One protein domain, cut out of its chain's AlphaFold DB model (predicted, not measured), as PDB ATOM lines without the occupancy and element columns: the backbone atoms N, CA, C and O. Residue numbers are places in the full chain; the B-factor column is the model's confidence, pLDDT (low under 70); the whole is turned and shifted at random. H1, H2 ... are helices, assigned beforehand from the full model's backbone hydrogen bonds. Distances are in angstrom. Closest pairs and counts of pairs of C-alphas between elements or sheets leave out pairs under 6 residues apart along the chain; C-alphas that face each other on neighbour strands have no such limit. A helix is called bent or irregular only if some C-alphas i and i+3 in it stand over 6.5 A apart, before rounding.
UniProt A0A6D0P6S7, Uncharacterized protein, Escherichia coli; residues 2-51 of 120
ATOM      1  N   THR A   2     -29.767  -2.788  43.957       88.25
ATOM      2  CA  THR A   2     -29.784  -2.118  42.634       88.25
ATOM      3  C   THR A   2     -29.287  -0.673  42.680       88.25
ATOM      4  O   THR A   2     -29.158  -0.014  41.652       88.25
ATOM      5  N   LEU A   3     -29.015  -0.163  43.880       93.88
ATOM      6  CA  LEU A   3     -28.427   1.151  44.085       93.88
ATOM      7  C   LEU A   3     -27.010   1.209  43.516       93.88
ATOM      8  O   LEU A   3     -26.152   0.416  43.900       93.88
ATOM      9  N   ILE A   4     -26.753   2.201  42.668       94.25
ATOM     10  CA  ILE A   4     -25.439   2.411  42.059       94.25
ATOM     11  C   ILE A   4     -24.802   3.722  42.511       94.25
ATOM     12  O   ILE A   4     -25.473   4.696  42.858       94.25
ATOM     13  N   GLN A   5     -23.477   3.748  42.487       95.25
ATOM     14  CA  GLN A   5     -22.687   4.960  42.651       95.25
ATOM     15  C   GLN A   5     -22.581   5.667  41.291       95.25
ATOM     16  O   GLN A   5     -22.268   5.032  40.287       95.25
ATOM     17  N   GLN A   6     -22.852   6.975  41.230       93.06
ATOM     18  CA  GLN A   6     -22.876   7.697  39.948       93.06
ATOM     19  C   GLN A   6     -21.494   7.757  39.281       93.06
ATOM     20  O   GLN A   6     -21.389   7.567  38.072       93.06
ATOM     21  N   THR A   7     -20.463   8.066  40.070       92.31
ATOM     22  CA  THR A   7     -19.050   8.107  39.671       92.31
ATOM     23  C   THR A   7     -18.191   7.709  40.864       92.31
ATOM     24  O   THR A   7     -18.628   7.872  42.003       92.31
ATOM     25  N   GLU A   8     -16.948   7.302  40.623       88.44
ATOM     26  CA  GLU A   8     -15.976   6.909  41.659       88.44
ATOM     27  C   GLU A   8     -15.758   7.963  42.764       88.44
ATOM     28  O   GLU A   8     -15.321   7.638  43.863       88.44
ATOM     29  N   LYS A   9     -16.074   9.237  42.493       85.31
ATOM     30  CA  LYS A   9     -15.870  10.361  43.425       85.31
ATOM     31  C   LYS A   9     -17.050  10.600  44.365       85.31
ATOM     32  O   LYS A   9     -16.902  11.313  45.355       85.31
ATOM     33  N   VAL A  10     -18.224  10.042  44.067       91.00
ATOM     34  CA  VAL A  10     -19.405  10.172  44.929       91.00
ATOM     35  C   VAL A  10     -19.225   9.284  46.152       91.00
ATOM     36  O   VAL A  10     -19.171   8.071  46.012       91.00
ATOM     37  N   GLN A  11     -19.157   9.862  47.347       89.62
ATOM     38  CA  GLN A  11     -18.889   9.089  48.565       89.62
ATOM     39  C   GLN A  11     -20.159   8.406  49.100       89.62
ATOM     40  O   GLN A  11     -20.268   7.178  49.101       89.62
ATOM     41  N   ALA A  12     -21.165   9.198  49.480       91.31
ATOM     42  CA  ALA A  12     -22.364   8.688  50.150       91.31
ATOM     43  C   ALA A  12     -23.539   8.410  49.202       91.31
ATOM     44  O   ALA A  12     -24.195   7.379  49.318       91.31
ATOM     45  N   ALA A  13     -23.811   9.313  48.254       92.50
ATOM     46  CA  ALA A  13     -25.031   9.231  47.457       92.50
ATOM     47  C   ALA A  13     -25.080   7.957  46.599       92.50
ATOM     48  O   ALA A  13     -24.070   7.484  46.064       92.50
ATOM     49  N   ARG A  14     -26.284   7.408  46.467       94.00
ATOM     50  CA  ARG A  14     -26.595   6.265  45.613       94.00
ATOM     51  C   ARG A  14     -27.829   6.578  44.781       94.00
ATOM     52  O   ARG A  14     -28.664   7.380  45.190       94.00
ATOM     53  N   GLN A  15     -27.914   5.973  43.605       95.31
ATOM     54  CA  GLN A  15     -28.963   6.241  42.629       95.31
ATOM     55  C   GLN A  15     -29.687   4.955  42.256       95.31
ATOM     56  O   GLN A  15     -29.051   3.930  42.011       95.31
ATOM     57  N   LEU A  16     -31.010   5.047  42.150       95.31
ATOM     58  CA  LEU A  16     -31.783   4.188  41.262       95.31
ATOM     59  C   LEU A  16     -31.856   4.889  39.905       95.31
ATOM     60  O   LEU A  16     -32.058   6.104  39.846       95.31
ATOM     61  N   ARG A  17     -31.659   4.140  38.822       94.44
ATOM     62  CA  ARG A  17     -31.828   4.631  37.452       94.44
ATOM     63  C   ARG A  17     -32.963   3.871  36.792       94.44
ATOM     64  O   ARG A  17     -33.120   2.682  37.060       94.44
ATOM     65  N   PHE A  18     -33.703   4.592  35.962       95.44
ATOM     66  CA  PHE A  18     -34.841   4.094  35.207       95.44
ATOM     67  C   PHE A  18     -34.787   4.687  33.803       95.44
ATOM     68  O   PHE A  18     -34.357   5.833  33.640       95.44
ATOM     69  N   GLU A  19     -35.242   3.937  32.809       96.12
ATOM     70  CA  GLU A  19     -35.278   4.397  31.416       96.12
ATOM     71  C   GLU A  19     -36.632   5.003  31.034       96.12
ATOM     72  O   GLU A  19     -36.716   5.837  30.134       96.12
ATOM     73  N   ASN A  20     -37.708   4.593  31.711       97.25
ATOM     74  CA  ASN A  20     -39.065   5.027  31.403       97.25
ATOM     75  C   ASN A  20     -40.012   4.892  32.608       97.25
ATOM     76  O   ASN A  20     -39.675   4.332  33.652       97.25
ATOM     77  N   LEU A  21     -41.229   5.416  32.446       97.56
ATOM     78  CA  LEU A  21     -42.255   5.420  33.489       97.56
ATOM     79  C   LEU A  21     -42.729   4.009  33.871       97.56
ATOM     80  O   LEU A  21     -42.982   3.747  35.046       97.56
ATOM     81  N   THR A  22     -42.834   3.102  32.899       97.81
ATOM     82  CA  THR A  22     -43.289   1.724  33.127       97.81
ATOM     83  C   THR A  22     -42.346   0.992  34.079       97.81
ATOM     84  O   THR A  22     -42.797   0.292  34.984       97.81
ATOM     85  N   GLU A  23     -41.037   1.208  33.935       96.25
ATOM     86  CA  GLU A  23     -40.032   0.645  34.836       96.25
ATOM     87  C   GLU A  23     -40.184   1.172  36.273       96.25
ATOM     88  O   GLU A  23     -40.127   0.398  37.230       96.25
ATOM     89  N   ILE A  24     -40.442   2.475  36.437       96.38
ATOM     90  CA  ILE A  24     -40.683   3.091  37.753       96.38
ATOM     91  C   ILE A  24     -41.899   2.446  38.430       96.38
ATOM     92  O   ILE A  24     -41.842   2.104  39.612       96.38
ATOM     93  N   GLN A  25     -42.994   2.252  37.688       97.44
ATOM     94  CA  GLN A  25     -44.211   1.624  38.212       97.44
ATOM     95  C   GLN A  25     -43.967   0.165  38.619       97.44
ATOM     96  O   GLN A  25     -44.344  -0.238  39.723       97.44
ATOM     97  N   ALA A  26     -43.277  -0.602  37.767       96.44
ATOM     98  CA  ALA A  26     -42.924  -1.996  38.030       96.44
ATOM     99  C   ALA A  26     -42.019  -2.157  39.266       96.44
ATOM    100  O   ALA A  26     -42.105  -3.159  39.971       96.44
ATOM    101  N   ARG A  27     -41.182  -1.154  39.561       96.38
ATOM    102  CA  ARG A  27     -40.239  -1.148  40.694       96.38
ATOM    103  C   ARG A  27     -40.731  -0.333  41.894       96.38
ATOM    104  O   ARG A  27     -39.950  -0.006  42.787       96.38
ATOM    105  N   SER A  28     -42.025  -0.020  41.952       96.62
ATOM    106  CA  SER A  28     -42.620   0.805  43.013       96.62
ATOM    107  C   SER A  28     -42.352   0.283  44.432       96.62
ATOM    108  O   SER A  28     -42.061   1.078  45.325       96.62
ATOM    109  N   GLU A  29     -42.380  -1.033  44.643       96.75
ATOM    110  CA  GLU A  29     -42.084  -1.642  45.948       96.75
ATOM    111  C   GLU A  29     -40.619  -1.454  46.371       96.75
ATOM    112  O   GLU A  29     -40.340  -1.143  47.529       96.75
ATOM    113  N   GLU A  30     -39.671  -1.536  45.433       96.12
ATOM    114  CA  GLU A  30     -38.254  -1.263  45.704       96.12
ATOM    115  C   GLU A  30     -38.025   0.212  46.072       96.12
ATOM    116  O   GLU A  30     -37.280   0.524  47.003       96.12
ATOM    117  N   ILE A  31     -38.694   1.130  45.370       96.19
ATOM    118  CA  ILE A  31     -38.618   2.567  45.658       96.19
ATOM    119  C   ILE A  31     -39.145   2.852  47.070       96.19
ATOM    120  O   ILE A  31     -38.477   3.535  47.849       96.19
ATOM    121  N   LYS A  32     -40.315   2.302  47.427       97.31
ATOM    122  CA  LYS A  32     -40.898   2.440  48.773       97.31
ATOM    123  C   LYS A  32     -39.986   1.859  49.848       97.31
ATOM    124  O   LYS A  32     -39.836   2.475  50.902       97.31
ATOM    125  N   TYR A  33     -39.360   0.713  49.580       96.69
ATOM    126  CA  TYR A  33     -38.387   0.106  50.482       96.69
ATOM    127  C   TYR A  33     -37.226   1.066  50.775       96.69
ATOM    128  O   TYR A  33     -36.979   1.394  51.935       96.69
ATOM    129  N   TYR A  34     -36.555   1.590  49.744       96.06
ATOM    130  CA  TYR A  34     -35.428   2.506  49.947       96.06
ATOM    131  C   TYR A  34     -35.842   3.835  50.585       96.06
ATOM    132  O   TYR A  34     -35.080   4.390  51.375       96.06
ATOM    133  N   LEU A  35     -37.053   4.325  50.304       96.06
ATOM    134  CA  LEU A  35     -37.603   5.502  50.975       96.06
ATOM    135  C   LEU A  35     -37.797   5.252  52.480       96.06
ATOM    136  O   LEU A  35     -37.416   6.089  53.296       96.06
ATOM    137  N   ALA A  36     -38.351   4.096  52.856       97.56
ATOM    138  CA  ALA A  36     -38.530   3.726  54.257       97.56
ATOM    139  C   ALA A  36     -37.185   3.580  54.986       97.56
ATOM    140  O   ALA A  36     -37.040   4.078  56.104       97.56
ATOM    141  N   GLU A  37     -36.190   2.955  54.352       95.38
ATOM    142  CA  GLU A  37     -34.839   2.832  54.910       95.38
ATOM    143  C   GLU A  37     -34.156   4.198  55.070       95.38
ATOM    144  O   GLU A  37     -33.575   4.464  56.120       95.38
ATOM    145  N   ALA A  38     -34.294   5.103  54.094       93.50
ATOM    146  CA  ALA A  38     -33.773   6.467  54.199       93.50
ATOM    147  C   ALA A  38     -34.402   7.236  55.374       93.50
ATOM    148  O   ALA A  38     -33.694   7.877  56.146       93.50
ATOM    149  N   ILE A  39     -35.723   7.115  55.565       96.50
ATOM    150  CA  ILE A  39     -36.426   7.720  56.707       96.50
ATOM    151  C   ILE A  39     -35.921   7.143  58.035       96.50
ATOM    152  O   ILE A  39     -35.742   7.889  58.998       96.50
ATOM    153  N   LYS A  40     -35.705   5.823  58.121       97.31
ATOM    154  CA  LYS A  40     -35.166   5.185  59.334       97.31
ATOM    155  C   LYS A  40     -33.748   5.663  59.637       97.31
ATOM    156  O   LYS A  40     -33.476   5.993  60.787       97.31
ATOM    157  N   ALA A  41     -32.880   5.723  58.627       94.75
ATOM    158  CA  ALA A  41     -31.508   6.198  58.770       94.75
ATOM    159  C   ALA A  41     -31.466   7.645  59.286       94.75
ATOM    160  O   ALA A  41     -30.749   7.929  60.244       94.75
ATOM    161  N   GLU A  42     -32.304   8.525  58.725       94.88
ATOM    162  CA  GLU A  42     -32.420   9.922  59.158       94.88
ATOM    163  C   GLU A  42     -32.916  10.026  60.607       94.88
ATOM    164  O   GLU A  42     -32.304  10.702  61.431       94.88
ATOM    165  N   LYS A  43     -33.982   9.293  60.962       96.62
ATOM    166  CA  LYS A  43     -34.508   9.260  62.339       96.62
ATOM    167  C   LYS A  43     -33.498   8.716  63.351       96.62
ATOM    168  O   LYS A  43     -33.503   9.143  64.499       96.62
ATOM    169  N   ALA A  44     -32.654   7.776  62.934       96.69
ATOM    170  CA  ALA A  44     -31.577   7.224  63.748       96.69
ATOM    171  C   ALA A  44     -30.323   8.119  63.778       96.69
ATOM    172  O   ALA A  44     -29.362   7.787  64.469       96.69
ATOM    173  N   GLY A  45     -30.304   9.231  63.030       94.56
ATOM    174  CA  GLY A  45     -29.156  10.131  62.937       94.56
ATOM    175  C   GLY A  45     -27.925   9.492  62.290       94.56
ATOM    176  O   GLY A  45     -26.803   9.925  62.557       94.56
ATOM    177  N   GLN A  46     -28.111   8.453  61.470       93.69
ATOM    178  CA  GLN A  46     -27.011   7.770  60.800       93.69
ATOM    179  C   GLN A  46     -26.340   8.714  59.802       93.69
ATOM    180  O   GLN A  46     -26.994   9.323  58.956       93.69
ATOM    181  N   LYS A  47     -25.013   8.817  59.881       89.44
ATOM    182  CA  LYS A  47     -24.209   9.623  58.961       89.44
ATOM    183  C   LYS A  47     -23.146   8.756  58.316       89.44
ATOM    184  O   LYS A  47     -22.532   7.921  58.972       89.44
ATOM    185  N   VAL A  48     -22.924   8.986  57.028       87.88
ATOM    186  CA  VAL A  48     -21.774   8.423  56.324       87.88
ATOM    187  C   VAL A  48     -20.556   9.265  56.679       87.88
ATOM    188  O   VAL A  48     -20.584  10.487  56.516       87.88
ATOM    189  N   GLU A  49     -19.497   8.618  57.153       88.50
ATOM    190  CA  GLU A  49     -18.208   9.275  57.342       88.50
ATOM    191  C   GLU A  49     -17.640   9.667  55.976       88.50
ATOM    192  O   GLU A  49     -17.390   8.824  55.112       88.50
ATOM    193  N   MET A  50     -17.507  10.973  55.758       87.38
ATOM    194  CA  MET A  50     -16.913  11.521  54.545       87.38
ATOM    195  C   MET A  50     -15.397  11.576  54.713       87.38
ATOM    196  O   MET A  50     -14.910  11.893  55.799       87.38
ATOM    197  N   LYS A  51     -14.667  11.354  53.619       86.19
ATOM    198  CA  LYS A  51     -13.215  11.543  53.586       86.19
ATOM    199  C   LYS A  51     -12.859  12.955  54.023       86.19
ATOM    200  O   LYS A  51     -13.420  13.925  53.495       86.19
TER     201      LYS A  51
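What this domain is: This is residues 2 to 51 of the 120 residues of an uncharacterized protein of Escherichia coli (UniProt A0A6D0P6S7). The model is a flat, open frame of chain: a long stretch with no named element, residues 2 to 20, forms a loop and then one side, the short helix H1 makes a corner with the longer helix H2, and H2 forms the opposite side. After H2 the last residues, 46 to 51, fold back toward the loop made by residues 5 to 13, and residues 39 to 45 stick out at the corner between H2 and this tail. The printed part has 50 residues with two named helices, H1 then H2 along the chain, and no named strand; the class is all helix, though under half of the residues, 22 of 50, are in named elements. The whole is loose, with a radius of gyration of the C-alphas of 12.9 A, and the C-alphas span 37 by 27 by 12 A.

Where its parts are: The printed part begins at Thr 2, with its C-alpha at (-29.784, -2.118, 42.634), and residues 2 to 20 hold no named element. H1 follows as residues 21 to 26, from C-alpha 21 at (-42.255, 5.420, 33.489), and measures 8.7 A from first to last C-alpha. H2 is residues 28 to 43, 22.6 A from first to last C-alpha, and ends with C-alpha 43 at (-34.508, 9.260, 62.339). Neither helix is bent.

How they stand to each other: The C-alphas of residues 2 to 20 lie 5 to 18 A from the mean of the C-alphas. H1 and H2 are joined by a tight link of 1 residue, Arg 27, and meet only through their link. In both H1 and H2 every O i to N i+4 pair is within hydrogen-bond range. Residues 39 to 45, of which 39 to 43 belong to H2, stand free.

The domain as a whole: The outline is flat. The two C-alphas farthest apart are those of Thr 22 and Lys 51, at 37.7 A, while the first and last printed C-alphas, of Thr 2 and Lys 51, are 24.1 A apart. The printed part has no cut. The mean pLDDT of the printed part is 94.1, and no printed residue is under 70.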